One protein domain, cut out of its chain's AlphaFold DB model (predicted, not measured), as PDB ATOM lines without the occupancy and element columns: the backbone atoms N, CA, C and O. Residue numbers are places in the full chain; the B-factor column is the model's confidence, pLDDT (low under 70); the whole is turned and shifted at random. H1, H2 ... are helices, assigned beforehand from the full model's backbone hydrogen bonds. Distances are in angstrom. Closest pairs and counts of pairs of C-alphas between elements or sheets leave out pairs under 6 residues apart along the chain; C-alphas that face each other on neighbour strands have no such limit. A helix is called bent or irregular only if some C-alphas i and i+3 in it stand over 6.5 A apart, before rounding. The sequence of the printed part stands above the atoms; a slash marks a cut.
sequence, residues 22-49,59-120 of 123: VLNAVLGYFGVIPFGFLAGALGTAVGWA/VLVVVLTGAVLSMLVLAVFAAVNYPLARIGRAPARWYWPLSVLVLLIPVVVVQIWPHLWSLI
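This is residues 22 to 49 and 59 to 120 of the 123 residues of an uncharacterized protein of Kutzneria albida DSM 43870 (UniProt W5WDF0). One long helix, H2, runs along the length of an elongated model, and H3 folds back from its end as the second leg of a V. The bent helix H1 packs on both legs: its arm H1a lies side by side with H2 and runs the opposite way, and H1b turns off across the first part of H2. Short H4 turns off past the end of H3. The printed part has 90 residues with four named helices, H1 to H4 in order, and is all helix. It is only just compact, close to loose, with a radius of gyration of the C-alphas of 14.3 A and spans of 42 by 26 by 21 A.

Find C-alpha 59 at (12.123, 3.010, -1.854); from there H2, residues 59 to 88, runs 41.6 A to C-alpha 88 at (-11.035, 13.746, 31.028). H3, residues 92 to 112, spans 29.5 A; it is irregular, with C-alphas 103 and 106 7.1 A apart, and has a kink of 40 degrees near residue 106. H1, residues 22 to 45, was assigned as one helix by its hydrogen bonds but is bent, with C-alphas 30 and 33 6.9 A apart; its arms are H1a, residues 22 to 30, and H1b, residues 33 to 45, 18.2 A long. H4, residues 114 to 119, ends at C-alpha 119 (8.191, -10.860, 19.029).

Look first at H2 and H1b, which touch at a steep tilt of 51 degrees, closest at the C-alphas of Pro 34 and Gly 66, 4.5 A. H1a touches H2 with residues 73 to 77 of H2 alone, at a shallow tilt of 9 degrees, opposite ways; the C-alphas of Leu 27 and Val 73 are closest, 7.1 A. H1a touches H3 at a steep tilt of 41 degrees, closest at the C-alphas of Gly 28 and Leu 103, 4.4 A. The hairpin of H2 and H3 only just touches, with 3 pairs of C-alphas within 8 A, closest Ala 85 and Tyr 95. H4 is close to H3 but not clearly touching, and apart from H2. Every O i to N i+4 pair is within hydrogen-bond range in H1a and H1b; in H2 25 of 26 are, in H3 14 of 17, and in H4 0 of 2, beside 3 of 3 O i to N i+3 pairs.

The C-alphas of Gly 47 and Ile 87, the two farthest apart, are 44.1 A apart. Residues 50 to 58 are cut out, leaving C-alphas 49 and 59 12.8 A apart; the links H2 to H3 and H3 to H4 are tight. No printed residue is under 70 in pLDDT.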
ATOM      1  N   VAL A  22      -2.723   2.959  28.075       97.88
ATOM      2  CA  VAL A  22      -3.005   1.639  27.488       97.88
ATOM      3  C   VAL A  22      -3.386   1.760  26.012       97.88
ATOM      4  O   VAL A  22      -2.819   1.061  25.177       97.88
ATOM      5  N   LEU A  23      -4.302   2.670  25.668       97.19
ATOM      6  CA  LEU A  23      -4.767   2.834  24.287       97.19
ATOM      7  C   LEU A  23      -3.644   3.288  23.350       97.19
ATOM      8  O   LEU A  23      -3.521   2.750  22.251       97.19
ATOM      9  N   ASN A  24      -2.805   4.235  23.780       98.12
ATOM     10  CA  ASN A  24      -1.686   4.700  22.961       98.12
ATOM     11  C   ASN A  24      -0.556   3.669  22.884       98.12
ATOM     12  O   ASN A  24       0.051   3.551  21.829       98.12
ATOM     13  N   ALA A  25      -0.304   2.881  23.933       96.94
ATOM     14  CA  ALA A  25       0.677   1.797  23.879       96.94
ATOM     15  C   ALA A  25       0.235   0.684  22.913       96.94
ATOM     16  O   ALA A  25       1.031   0.226  22.096       96.94
ATOM     17  N   VAL A  26      -1.047   0.295  22.956       96.69
ATOM     18  CA  VAL A  26      -1.625  -0.669  22.005       96.69
ATOM     19  C   VAL A  26      -1.550  -0.113  20.590       96.69
ATOM     20  O   VAL A  26      -1.034  -0.778  19.699       96.69
ATOM     21  N   LEU A  27      -1.998   1.122  20.368       96.44
ATOM     22  CA  LEU A  27      -1.926   1.736  19.045       96.44
ATOM     23  C   LEU A  27      -0.475   1.888  18.556       96.44
ATOM     24  O   LEU A  27      -0.205   1.697  17.376       96.44
ATOM     25  N   GLY A  28       0.461   2.164  19.465       95.75
ATOM     26  CA  GLY A  28       1.891   2.238  19.189       95.75
ATOM     27  C   GLY A  28       2.477   0.898  18.757       95.75
ATOM     28  O   GLY A  28       3.298   0.871  17.847       95.75
ATOM     29  N   TYR A  29       2.005  -0.212  19.333       94.69
ATOM     30  CA  TYR A  29       2.354  -1.565  18.890       94.69
ATOM     31  C   TYR A  29       1.940  -1.806  17.428       94.69
ATOM     32  O   TYR A  29       2.761  -2.246  16.624       94.69
ATOM     33  N   PHE A  30       0.712  -1.432  17.044       94.44
ATOM     34  CA  PHE A  30       0.282  -1.456  15.635       94.44
ATOM     35  C   PHE A  30       1.067  -0.454  14.766       94.44
ATOM     36  O   PHE A  30       1.264  -0.678  13.575       94.44
ATOM     37  N   GLY A  31       1.536   0.640  15.367       94.50
ATOM     38  CA  GLY A  31       2.348   1.671  14.729       94.50
ATOM     39  C   GLY A  31       3.805   1.280  14.461       94.50
ATOM     40  O   GLY A  31       4.464   1.980  13.695       94.50
ATOM     41  N   VAL A  32       4.319   0.180  15.032       94.25
ATOM     42  CA  VAL A  32       5.737  -0.205  14.883       94.25
ATOM     43  C   VAL A  32       6.137  -0.367  13.421       94.25
ATOM     44  O   VAL A  32       7.131   0.215  12.996       94.25
ATOM     45  N   ILE A  33       5.352  -1.113  12.642       91.44
ATOM     46  CA  ILE A  33       5.635  -1.348  11.222       91.44
ATOM     47  C   ILE A  33       5.574  -0.046  10.408       91.44
ATOM     48  O   ILE A  33       6.577   0.307   9.785       91.44
ATOM     49  N   PRO A  34       4.453   0.700  10.387       93.06
ATOM     50  CA  PRO A  34       4.344   1.856   9.505       93.06
ATOM     51  C   PRO A  34       5.304   2.990   9.873       93.06
ATOM     52  O   PRO A  34       5.934   3.563   8.982       93.06
ATOM     53  N   PHE A  35       5.488   3.273  11.167       94.25
ATOM     54  CA  PHE A  35       6.460   4.276  11.600       94.25
ATOM     55  C   PHE A  35       7.902   3.791  11.416       94.25
ATOM     56  O   PHE A  35       8.765   4.597  11.078       94.25
ATOM     57  N   GLY A  36       8.162   2.490  11.575       90.25
ATOM     58  CA  GLY A  36       9.463   1.880  11.305       90.25
ATOM     59  C   GLY A  36       9.882   2.011   9.842       90.25
ATOM     60  O   GLY A  36      11.012   2.418   9.577       90.25
ATOM     61  N   PHE A  37       8.968   1.764   8.896       88.25
ATOM     62  CA  PHE A  37       9.240   1.965   7.467       88.25
ATOM     63  C   PHE A  37       9.577   3.416   7.135       88.25
ATOM     64  O   PHE A  37      10.551   3.673   6.429       88.25
ATOM     65  N   LEU A  38       8.808   4.372   7.668       90.56
ATOM     66  CA  LEU A  38       9.098   5.791   7.463       90.56
ATOM     67  C   LEU A  38      10.440   6.195   8.078       90.56
ATOM     68  O   LEU A  38      11.213   6.896   7.432       90.56
ATOM     69  N   ALA A  39      10.732   5.742   9.299       90.19
ATOM     70  CA  ALA A  39      11.995   6.034   9.968       90.19
ATOM     71  C   ALA A  39      13.193   5.471   9.189       90.19
ATOM     72  O   ALA A  39      14.174   6.186   8.994       90.19
ATOM     73  N   GLY A  40      13.090   4.233   8.695       88.12
ATOM     74  CA  GLY A  40      14.114   3.610   7.856       88.12
ATOM     75  C   GLY A  40      14.331   4.375   6.553       88.12
ATOM     76  O   GLY A  40      15.450   4.784   6.262       88.12
ATOM     77  N   ALA A  41      13.254   4.664   5.814       85.69
ATOM     78  CA  ALA A  41      13.345   5.395   4.554       85.69
ATOM     79  C   ALA A  41      13.912   6.816   4.725       85.69
ATOM     80  O   ALA A  41      14.722   7.259   3.909       85.69
ATOM     81  N   LEU A  42      13.528   7.519   5.797       87.44
ATOM     82  CA  LEU A  42      14.108   8.819   6.143       87.44
ATOM     83  C   LEU A  42      15.591   8.686   6.493       87.44
ATOM     84  O   LEU A  42      16.388   9.480   6.000       87.44
ATOM     85  N   GLY A  43      15.960   7.678   7.287       89.25
ATOM     86  CA  GLY A  43      17.348   7.368   7.625       89.25
ATOM     87  C   GLY A  43      18.209   7.143   6.382       89.25
ATOM     88  O   GLY A  43      19.290   7.719   6.278       89.25
ATOM     89  N   THR A  44      17.708   6.393   5.400       86.50
ATOM     90  CA  THR A  44      18.389   6.204   4.112       86.50
ATOM     91  C   THR A  44      18.468   7.505   3.313       86.50
ATOM     92  O   THR A  44      19.528   7.833   2.783       86.50
ATOM     93  N   ALA A  45      17.388   8.292   3.259       84.50
ATOM     94  CA  ALA A  45      17.356   9.555   2.517       84.50
ATOM     95  C   ALA A  45      18.348  10.605   3.051       84.50
ATOM     96  O   ALA A  45      18.880  11.392   2.269       84.50
ATOM     97  N   VAL A  46      18.613  10.613   4.363       89.31
ATOM     98  CA  VAL A  46      19.584  11.528   4.998       89.31
ATOM     99  C   VAL A  46      20.989  10.927   5.148       89.31
ATOM    100  O   VAL A  46      21.869  11.575   5.710       89.31
ATOM    101  N   GLY A  47      21.216   9.705   4.652       88.19
ATOM    102  CA  GLY A  47      22.519   9.033   4.696       88.19
ATOM    103  C   GLY A  47      22.913   8.467   6.067       88.19
ATOM    104  O   GLY A  47      24.094   8.242   6.314       88.19
ATOM    105  N   TRP A  48      21.954   8.253   6.971       90.44
ATOM    106  CA  TRP A  48      22.178   7.621   8.279       90.44
ATOM    107  C   TRP A  48      22.021   6.098   8.259       90.44
ATOM    108  O   TRP A  48      22.438   5.439   9.209       90.44
ATOM    109  N   ALA A  49      21.419   5.541   7.208       86.50
ATOM    110  CA  ALA A  49      21.223   4.105   7.044       86.50
ATOM    111  C   ALA A  49      21.540   3.660   5.611       86.50
ATOM    112  O   ALA A  49      21.269   4.385   4.652       86.50
ATOM    113  N   VAL A  59      12.346   2.167  -3.046       79.50
ATOM    114  CA  VAL A  59      12.123   3.010  -1.854       79.50
ATOM    115  C   VAL A  59      10.769   3.734  -1.886       79.50
ATOM    116  O   VAL A  59      10.140   3.920  -0.847       79.50
ATOM    117  N   LEU A  60      10.278   4.105  -3.073       83.56
ATOM    118  CA  LEU A  60       9.015   4.830  -3.224       83.56
ATOM    119  C   LEU A  60       7.801   4.025  -2.729       83.56
ATOM    120  O   LEU A  60       6.948   4.585  -2.041       83.56
ATOM    121  N   VAL A  61       7.718   2.728  -3.043       85.44
ATOM    122  CA  VAL A  61       6.582   1.879  -2.639       85.44
ATOM    123  C   VAL A  61       6.551   1.706  -1.121       85.44
ATOM    124  O   VAL A  61       5.485   1.799  -0.504       85.44
ATOM    125  N   VAL A  62       7.724   1.530  -0.511       84.12
ATOM    126  CA  VAL A  62       7.889   1.417   0.944       84.12
ATOM    127  C   VAL A  62       7.472   2.711   1.638       84.12
ATOM    128  O   VAL A  62       6.699   2.673   2.596       84.12
ATOM    129  N   VAL A  63       7.914   3.863   1.125       86.69
ATOM    130  CA  VAL A  63       7.544   5.178   1.667       86.69
ATOM    131  C   VAL A  63       6.042   5.418   1.557       86.69
ATOM    132  O   VAL A  63       5.427   5.823   2.539       86.69
ATOM    133  N   LEU A  64       5.435   5.151   0.397       90.88
ATOM    134  CA  LEU A  64       3.997   5.355   0.199       90.88
ATOM    135  C   LEU A  64       3.168   4.438   1.105       90.88
ATOM    136  O   LEU A  64       2.247   4.911   1.770       90.88
ATOM    137  N   THR A  65       3.525   3.156   1.190       89.94
ATOM    138  CA  THR A  65       2.852   2.192   2.076       89.94
ATOM    139  C   THR A  65       2.995   2.604   3.541       89.94
ATOM    140  O   THR A  65       1.997   2.702   4.259       89.94
ATOM    141  N   GLY A  66       4.218   2.925   3.977       91.19
ATOM    142  CA  GLY A  66       4.498   3.409   5.328       91.19
ATOM    143  C   GLY A  66       3.735   4.694   5.658       91.19
ATOM    144  O   GLY A  66       3.164   4.802   6.744       91.19
ATOM    145  N   ALA A  67       3.646   5.636   4.716       92.81
ATOM    146  CA  ALA A  67       2.916   6.890   4.874       92.81
ATOM    147  C   ALA A  67       1.405   6.665   5.010       92.81
ATOM    148  O   ALA A  67       0.800   7.177   5.951       92.81
ATOM    149  N   VAL A  68       0.794   5.872   4.124       96.06
ATOM    150  CA  VAL A  68      -0.650   5.580   4.165       96.06
ATOM    151  C   VAL A  68      -1.030   4.890   5.475       96.06
ATOM    152  O   VAL A  68      -1.970   5.316   6.151       96.06
ATOM    153  N   LEU A  69      -0.275   3.868   5.876       95.31
ATOM    154  CA  LEU A  69      -0.529   3.155   7.127       95.31
ATOM    155  C   LEU A  69      -0.282   4.047   8.354       95.31
ATOM    156  O   LEU A  69      -1.067   4.016   9.301       95.31
ATOM    157  N   SER A  70       0.745   4.900   8.326       95.06
ATOM    158  CA  SER A  70       1.000   5.875   9.396       95.06
ATOM    159  C   SER A  70      -0.139   6.881   9.525       95.06
ATOM    160  O   SER A  70      -0.570   7.184  10.636       95.06
ATOM    161  N   MET A  71      -0.680   7.365   8.404       97.06
ATOM    162  CA  MET A  71      -1.840   8.258   8.398       97.06
ATOM    163  C   MET A  71      -3.077   7.582   8.988       97.06
ATOM    164  O   MET A  71      -3.817   8.224   9.735       97.06
ATOM    165  N   LEU A  72      -3.280   6.288   8.726       97.19
ATOM    166  CA  LEU A  72      -4.356   5.517   9.349       97.19
ATOM    167  C   LEU A  72      -4.169   5.417  10.872       97.19
ATOM    168  O   LEU A  72      -5.111   5.679  11.622       97.19
ATOM    169  N   VAL A  73      -2.953   5.116  11.341       96.50
ATOM    170  CA  VAL A  73      -2.630   5.083  12.779       96.50
ATOM    171  C   VAL A  73      -2.874   6.450  13.422       96.50
ATOM    172  O   VAL A  73      -3.505   6.525  14.475       96.50
ATOM    173  N   LEU A  74      -2.446   7.541  12.782       96.81
ATOM    174  CA  LEU A  74      -2.664   8.905  13.271       96.81
ATOM    175  C   LEU A  74      -4.149   9.304  13.272       96.81
ATOM    176  O   LEU A  74      -4.598   9.992  14.191       96.81
ATOM    177  N   ALA A  75      -4.929   8.847  12.291       98.06
ATOM    178  CA  ALA A  75      -6.371   9.067  12.256       98.06
ATOM    179  C   ALA A  75      -7.070   8.364  13.429       98.06
ATOM    180  O   ALA A  75      -7.864   8.989  14.137       98.06
ATOM    181  N   VAL A  76      -6.724   7.099  13.695       97.88
ATOM    182  CA  VAL A  76      -7.233   6.349  14.858       97.88
ATOM    183  C   VAL A  76      -6.773   7.001  16.163       97.88
ATOM    184  O   VAL A  76      -7.580   7.195  17.073       97.88
ATOM    185  N   PHE A  77      -5.508   7.419  16.244       97.94
ATOM    186  CA  PHE A  77      -4.957   8.140  17.391       97.94
ATOM    187  C   PHE A  77      -5.784   9.383  17.711       97.94
ATOM    188  O   PHE A  77      -6.201   9.558  18.858       97.94
ATOM    189  N   ALA A  78      -6.053  10.226  16.711       97.56
ATOM    190  CA  ALA A  78      -6.845  11.436  16.878       97.56
ATOM    191  C   ALA A  78      -8.296  11.108  17.262       97.56
ATOM    192  O   ALA A  78      -8.818  11.694  18.214       97.56
ATOM    193  N   ALA A  79      -8.918  10.138  16.584       97.88
ATOM    194  CA  ALA A  79     -10.290   9.708  16.846       97.88
ATOM    195  C   ALA A  79     -10.485   9.179  18.277       97.88
ATOM    196  O   ALA A  79     -11.533   9.418  18.874       97.88
ATOM    197  N   VAL A  80      -9.478   8.516  18.850       96.94
ATOM    198  CA  VAL A  80      -9.508   7.996  20.226       96.94
ATOM    199  C   VAL A  80      -9.140   9.073  21.253       96.94
ATOM    200  O   VAL A  80      -9.833   9.250  22.257       96.94
ATOM    201  N   ASN A  81      -8.059   9.822  21.024       96.88
ATOM    202  CA  ASN A  81      -7.535  10.772  22.009       96.88
ATOM    203  C   ASN A  81      -8.377  12.045  22.120       96.88
ATOM    204  O   ASN A  81      -8.461  12.619  23.206       96.88
ATOM    205  N   TYR A  82      -9.026  12.484  21.042       97.00
ATOM    206  CA  TYR A  82      -9.867  13.679  21.056       97.00
ATOM    207  C   TYR A  82     -11.076  13.578  22.014       97.00
ATOM    208  O   TYR A  82     -11.209  14.445  22.890       97.00
ATOM    209  N   PRO A  83     -11.945  12.545  21.938       96.00
ATOM    210  CA  PRO A  83     -13.036  12.376  22.899       96.00
ATOM    211  C   PRO A  83     -12.507  12.102  24.308       96.00
ATOM    212  O   PRO A  83     -13.060  12.618  25.279       96.00
ATOM    213  N   LEU A  84     -11.405  11.363  24.440       94.38
ATOM    214  CA  LEU A  84     -10.821  11.049  25.740       94.38
ATOM    215  C   LEU A  84     -10.293  12.308  26.458       94.38
ATOM    216  O   LEU A  84     -10.586  12.512  27.639       94.38
ATOM    217  N   ALA A  85      -9.633  13.218  25.733       94.06
ATOM    218  CA  ALA A  85      -9.210  14.522  26.247       94.06
ATOM    219  C   ALA A  85     -10.403  15.379  26.707       94.06
ATOM    220  O   ALA A  85     -10.350  16.006  27.772       94.06
ATOM    221  N   ARG A  86     -11.496  15.372  25.926       93.25
ATOM    222  CA  ARG A  86     -12.751  16.081  26.237       93.25
ATOM    223  C   ARG A  86     -13.420  15.524  27.497       93.25
ATOM    224  O   ARG A  86     -13.793  16.300  28.376       93.25
ATOM    225  N   ILE A  87     -13.531  14.199  27.616       93.06
ATOM    226  CA  ILE A  87     -14.137  13.515  28.771       93.06
ATOM    227  C   ILE A  87     -13.294  13.728  30.034       93.06
ATOM    228  O   ILE A  87     -13.835  14.004  31.106       93.06
ATOM    229  N   GLY A  88     -11.970  13.619  29.911       90.38
ATOM    230  CA  GLY A  88     -11.035  13.746  31.028       90.38
ATOM    231  C   GLY A  88     -10.818  15.168  31.526       90.38
ATOM    232  O   GLY A  88     -10.299  15.349  32.630       90.38
ATOM    233  N   ARG A  89     -11.190  16.176  30.721       90.38
ATOM    234  CA  ARG A  89     -10.807  17.585  30.931       90.38
ATOM    235  C   ARG A  89      -9.301  17.707  31.187       90.38
ATOM    236  O   ARG A  89      -8.840  18.418  32.087       90.38
ATOM    237  N   ALA A  90      -8.533  16.924  30.432       88.56
ATOM    238  CA  ALA A  90      -7.089  16.905  30.544       88.56
ATOM    239  C   ALA A  90      -6.520  18.217  29.972       88.56
ATOM    240  O   ALA A  90      -7.081  18.787  29.035       88.56
ATOM    241  N   PRO A  91      -5.419  18.742  30.532       90.38
ATOM    242  CA  PRO A  91      -4.852  19.993  30.068       90.38
ATOM    243  C   PRO A  91      -4.163  19.722  28.728       90.38
ATOM    244  O   PRO A  91      -3.185  18.974  28.683       90.38
ATOM    245  N   ALA A  92      -4.659  20.334  27.650       91.19
ATOM    246  CA  ALA A  92      -4.199  20.066  26.283       91.19
ATOM    247  C   ALA A  92      -2.667  20.143  26.139       91.19
ATOM    248  O   ALA A  92      -2.075  19.288  25.487       91.19
ATOM    249  N   ARG A  93      -2.032  21.096  26.841       94.62
ATOM    250  CA  ARG A  93      -0.572  21.299  26.863       94.62
ATOM    251  C   ARG A  93       0.250  20.074  27.285       94.62
ATOM    252  O   ARG A  93       1.385  19.955  26.859       94.62
ATOM    253  N   TRP A  94      -0.299  19.194  28.127       93.81
ATOM    254  CA  TRP A  94       0.399  17.990  28.602       93.81
ATOM    255  C   TRP A  94      -0.187  16.717  28.015       93.81
ATOM    256  O   TRP A  94       0.548  15.775  27.753       93.81
ATOM    257  N   TYR A  95      -1.502  16.696  27.799       94.69
ATOM    258  CA  TYR A  95      -2.185  15.510  27.306       94.69
ATOM    259  C   TYR A  95      -1.651  15.083  25.935       94.69
ATOM    260  O   TYR A  95      -1.241  13.941  25.779       94.69
ATOM    261  N   TRP A  96      -1.584  16.006  24.970       96.62
ATOM    262  CA  TRP A  96      -1.176  15.666  23.607       96.62
ATOM    263  C   TRP A  96       0.284  15.212  23.500       96.62
ATOM    264  O   TRP A  96       0.501  14.136  22.943       96.62
ATOM    265  N   PRO A  97       1.277  15.935  24.063       97.69
ATOM    266  CA  PRO A  97       2.656  15.462  24.028       97.69
ATOM    267  C   PRO A  97       2.825  14.110  24.722       97.69
ATOM    268  O   PRO A  97       3.493  13.239  24.180       97.69
ATOM    269  N   LEU A  98       2.181  13.892  25.876       97.19
ATOM    270  CA  LEU A  98       2.273  12.608  26.575       97.19
ATOM    271  C   LEU A  98       1.625  11.470  25.775       97.19
ATOM    272  O   LEU A  98       2.216  10.398  25.696       97.19
ATOM    273  N   SER A  99       0.471  11.692  25.139       97.56
ATOM    274  CA  SER A  99      -0.152  10.688  24.265       97.56
ATOM    275  C   SER A  99       0.758  10.309  23.096       97.56
ATOM    276  O   SER A  99       0.895   9.127  22.795       97.56
ATOM    277  N   VAL A 100       1.401  11.295  22.458       97.69
ATOM    278  CA  VAL A 100       2.361  11.056  21.367       97.69
ATOM    279  C   VAL A 100       3.586  10.302  21.877       97.69
ATOM    280  O   VAL A 100       4.007   9.339  21.248       97.69
ATOM    281  N   LEU A 101       4.137  10.688  23.031       97.88
ATOM    282  CA  LEU A 101       5.270   9.979  23.624       97.88
ATOM    283  C   LEU A 101       4.923   8.513  23.879       97.88
ATOM    284  O   LEU A 101       5.669   7.639  23.455       97.88
ATOM    285  N   VAL A 102       3.770   8.235  24.493       98.00
ATOM    286  CA  VAL A 102       3.337   6.856  24.753       98.00
ATOM    287  C   VAL A 102       3.100   6.078  23.457       98.00
ATOM    288  O   VAL A 102       3.496   4.918  23.375       98.00
ATOM    289  N   LEU A 103       2.514   6.713  22.435       97.56
ATOM    290  CA  LEU A 103       2.336   6.118  21.107       97.56
ATOM    291  C   LEU A 103       3.674   5.694  20.484       97.56
ATOM    292  O   LEU A 103       3.752   4.652  19.840       97.56
ATOM    293  N   LEU A 104       4.728   6.489  20.674       96.75
ATOM    294  CA  LEU A 104       6.042   6.242  20.081       96.75
ATOM    295  C   LEU A 104       6.912   5.264  20.885       96.75
ATOM    296  O   LEU A 104       7.873   4.741  20.321       96.75
ATOM    297  N   ILE A 105       6.597   4.979  22.157       96.62
ATOM    298  CA  ILE A 105       7.400   4.069  22.999       96.62
ATOM    299  C   ILE A 105       7.643   2.714  22.313       96.62
ATOM    300  O   ILE A 105       8.811   2.346  22.197       96.62
ATOM    301  N   PRO A 106       6.628   1.977  21.815       95.69
ATOM    302  CA  PRO A 106       6.863   0.682  21.174       95.69
ATOM    303  C   PRO A 106       7.799   0.775  19.964       95.69
ATOM    304  O   PRO A 106       8.677  -0.067  19.806       95.69
ATOM    305  N   VAL A 107       7.659   1.831  19.154       92.88
ATOM    306  CA  VAL A 107       8.520   2.080  17.989       92.88
ATOM    307  C   VAL A 107       9.968   2.273  18.435       92.88
ATOM    308  O   VAL A 107      10.862   1.596  17.939       92.88
ATOM    309  N   VAL A 108      10.205   3.162  19.404       94.19
ATOM    310  CA  VAL A 108      11.550   3.467  19.916       94.19
ATOM    311  C   VAL A 108      12.191   2.235  20.554       94.19
ATOM    312  O   VAL A 108      13.353   1.941  20.290       94.19
ATOM    313  N   VAL A 109      11.431   1.490  21.357       95.12
ATOM    314  CA  VAL A 109      11.885   0.252  22.007       95.12
ATOM    315  C   VAL A 109      12.377  -0.756  20.966       95.12
ATOM    316  O   VAL A 109      13.472  -1.295  21.095       95.12
ATOM    317  N   VAL A 110      11.617  -0.971  19.897       92.25
ATOM    318  CA  VAL A 110      11.986  -1.928  18.844       92.25
ATOM    319  C   VAL A 110      13.210  -1.466  18.047       92.25
ATOM    320  O   VAL A 110      14.041  -2.291  17.675       92.25
ATOM    321  N   GLN A 111      13.365  -0.157  17.833       87.50
ATOM    322  CA  GLN A 111      14.539   0.407  17.159       87.50
ATOM    323  C   GLN A 111      15.820   0.293  18.005       87.50
ATOM    324  O   GLN A 111      16.891   0.034  17.463       87.50
ATOM    325  N   ILE A 112      15.724   0.445  19.330       92.75
ATOM    326  CA  ILE A 112      16.870   0.293  20.248       92.75
ATOM    327  C   ILE A 112      17.237  -1.184  20.443       92.75
ATOM    328  O   ILE A 112      18.416  -1.520  20.569       92.75
ATOM    329  N   TRP A 113      16.242  -2.076  20.459       94.31
ATOM    330  CA  TRP A 113      16.423  -3.510  20.683       94.31
ATOM    331  C   TRP A 113      15.874  -4.333  19.512       94.31
ATOM    332  O   TRP A 113      14.782  -4.898  19.607       94.31
ATOM    333  N   PRO A 114      16.655  -4.497  18.427       86.31
ATOM    334  CA  PRO A 114      16.182  -5.142  17.204       86.31
ATOM    335  C   PRO A 114      15.710  -6.588  17.390       86.31
ATOM    336  O   PRO A 114      14.861  -7.066  16.649       86.31
ATOM    337  N   HIS A 115      16.203  -7.305  18.405       89.19
ATOM    338  CA  HIS A 115      15.733  -8.663  18.697       89.19
ATOM    339  C   HIS A 115      14.229  -8.716  19.030       89.19
ATOM    340  O   HIS A 115      13.602  -9.759  18.840       89.19
ATOM    341  N   LEU A 116      13.626  -7.602  19.463       90.25
ATOM    342  CA  LEU A 116      12.189  -7.503  19.727       90.25
ATOM    343  C   LEU A 116      11.339  -7.562  18.451       90.25
ATOM    344  O   LEU A 116      10.164  -7.913  18.542       90.25
ATOM    345  N   TRP A 117      11.913  -7.330  17.264       82.56
ATOM    346  CA  TRP A 117      11.221  -7.591  15.993       82.56
ATOM    347  C   TRP A 117      10.731  -9.038  15.898       82.56
ATOM    348  O   TRP A 117       9.656  -9.293  15.368       82.56
ATOM    349  N   SER A 118      11.465  -9.985  16.492       84.25
ATOM    350  CA  SER A 118      11.074 -11.399  16.510       84.25
ATOM    351  C   SER A 118       9.822 -11.700  17.344       84.25
ATOM    352  O   SER A 118       9.232 -12.768  17.162       84.25
ATOM    353  N   LEU A 119       9.425 -10.786  18.240       84.19
ATOM    354  CA  LEU A 119       8.191 -10.860  19.029       84.19
ATOM    355  C   LEU A 119       6.999 -10.274  18.268       84.19
ATOM    356  O   LEU A 119       5.857 -10.655  18.515       84.19
ATOM    357  N   ILE A 120       7.264  -9.371  17.326       77.81
ATOM    358  CA  ILE A 120       6.266  -8.695  16.497       77.81
ATOM    359  C   ILE A 120       6.068  -9.529  15.225       77.81
ATOM    360  O   ILE A 120       6.278  -9.077  14.103       77.81
TER     361      ILE A 120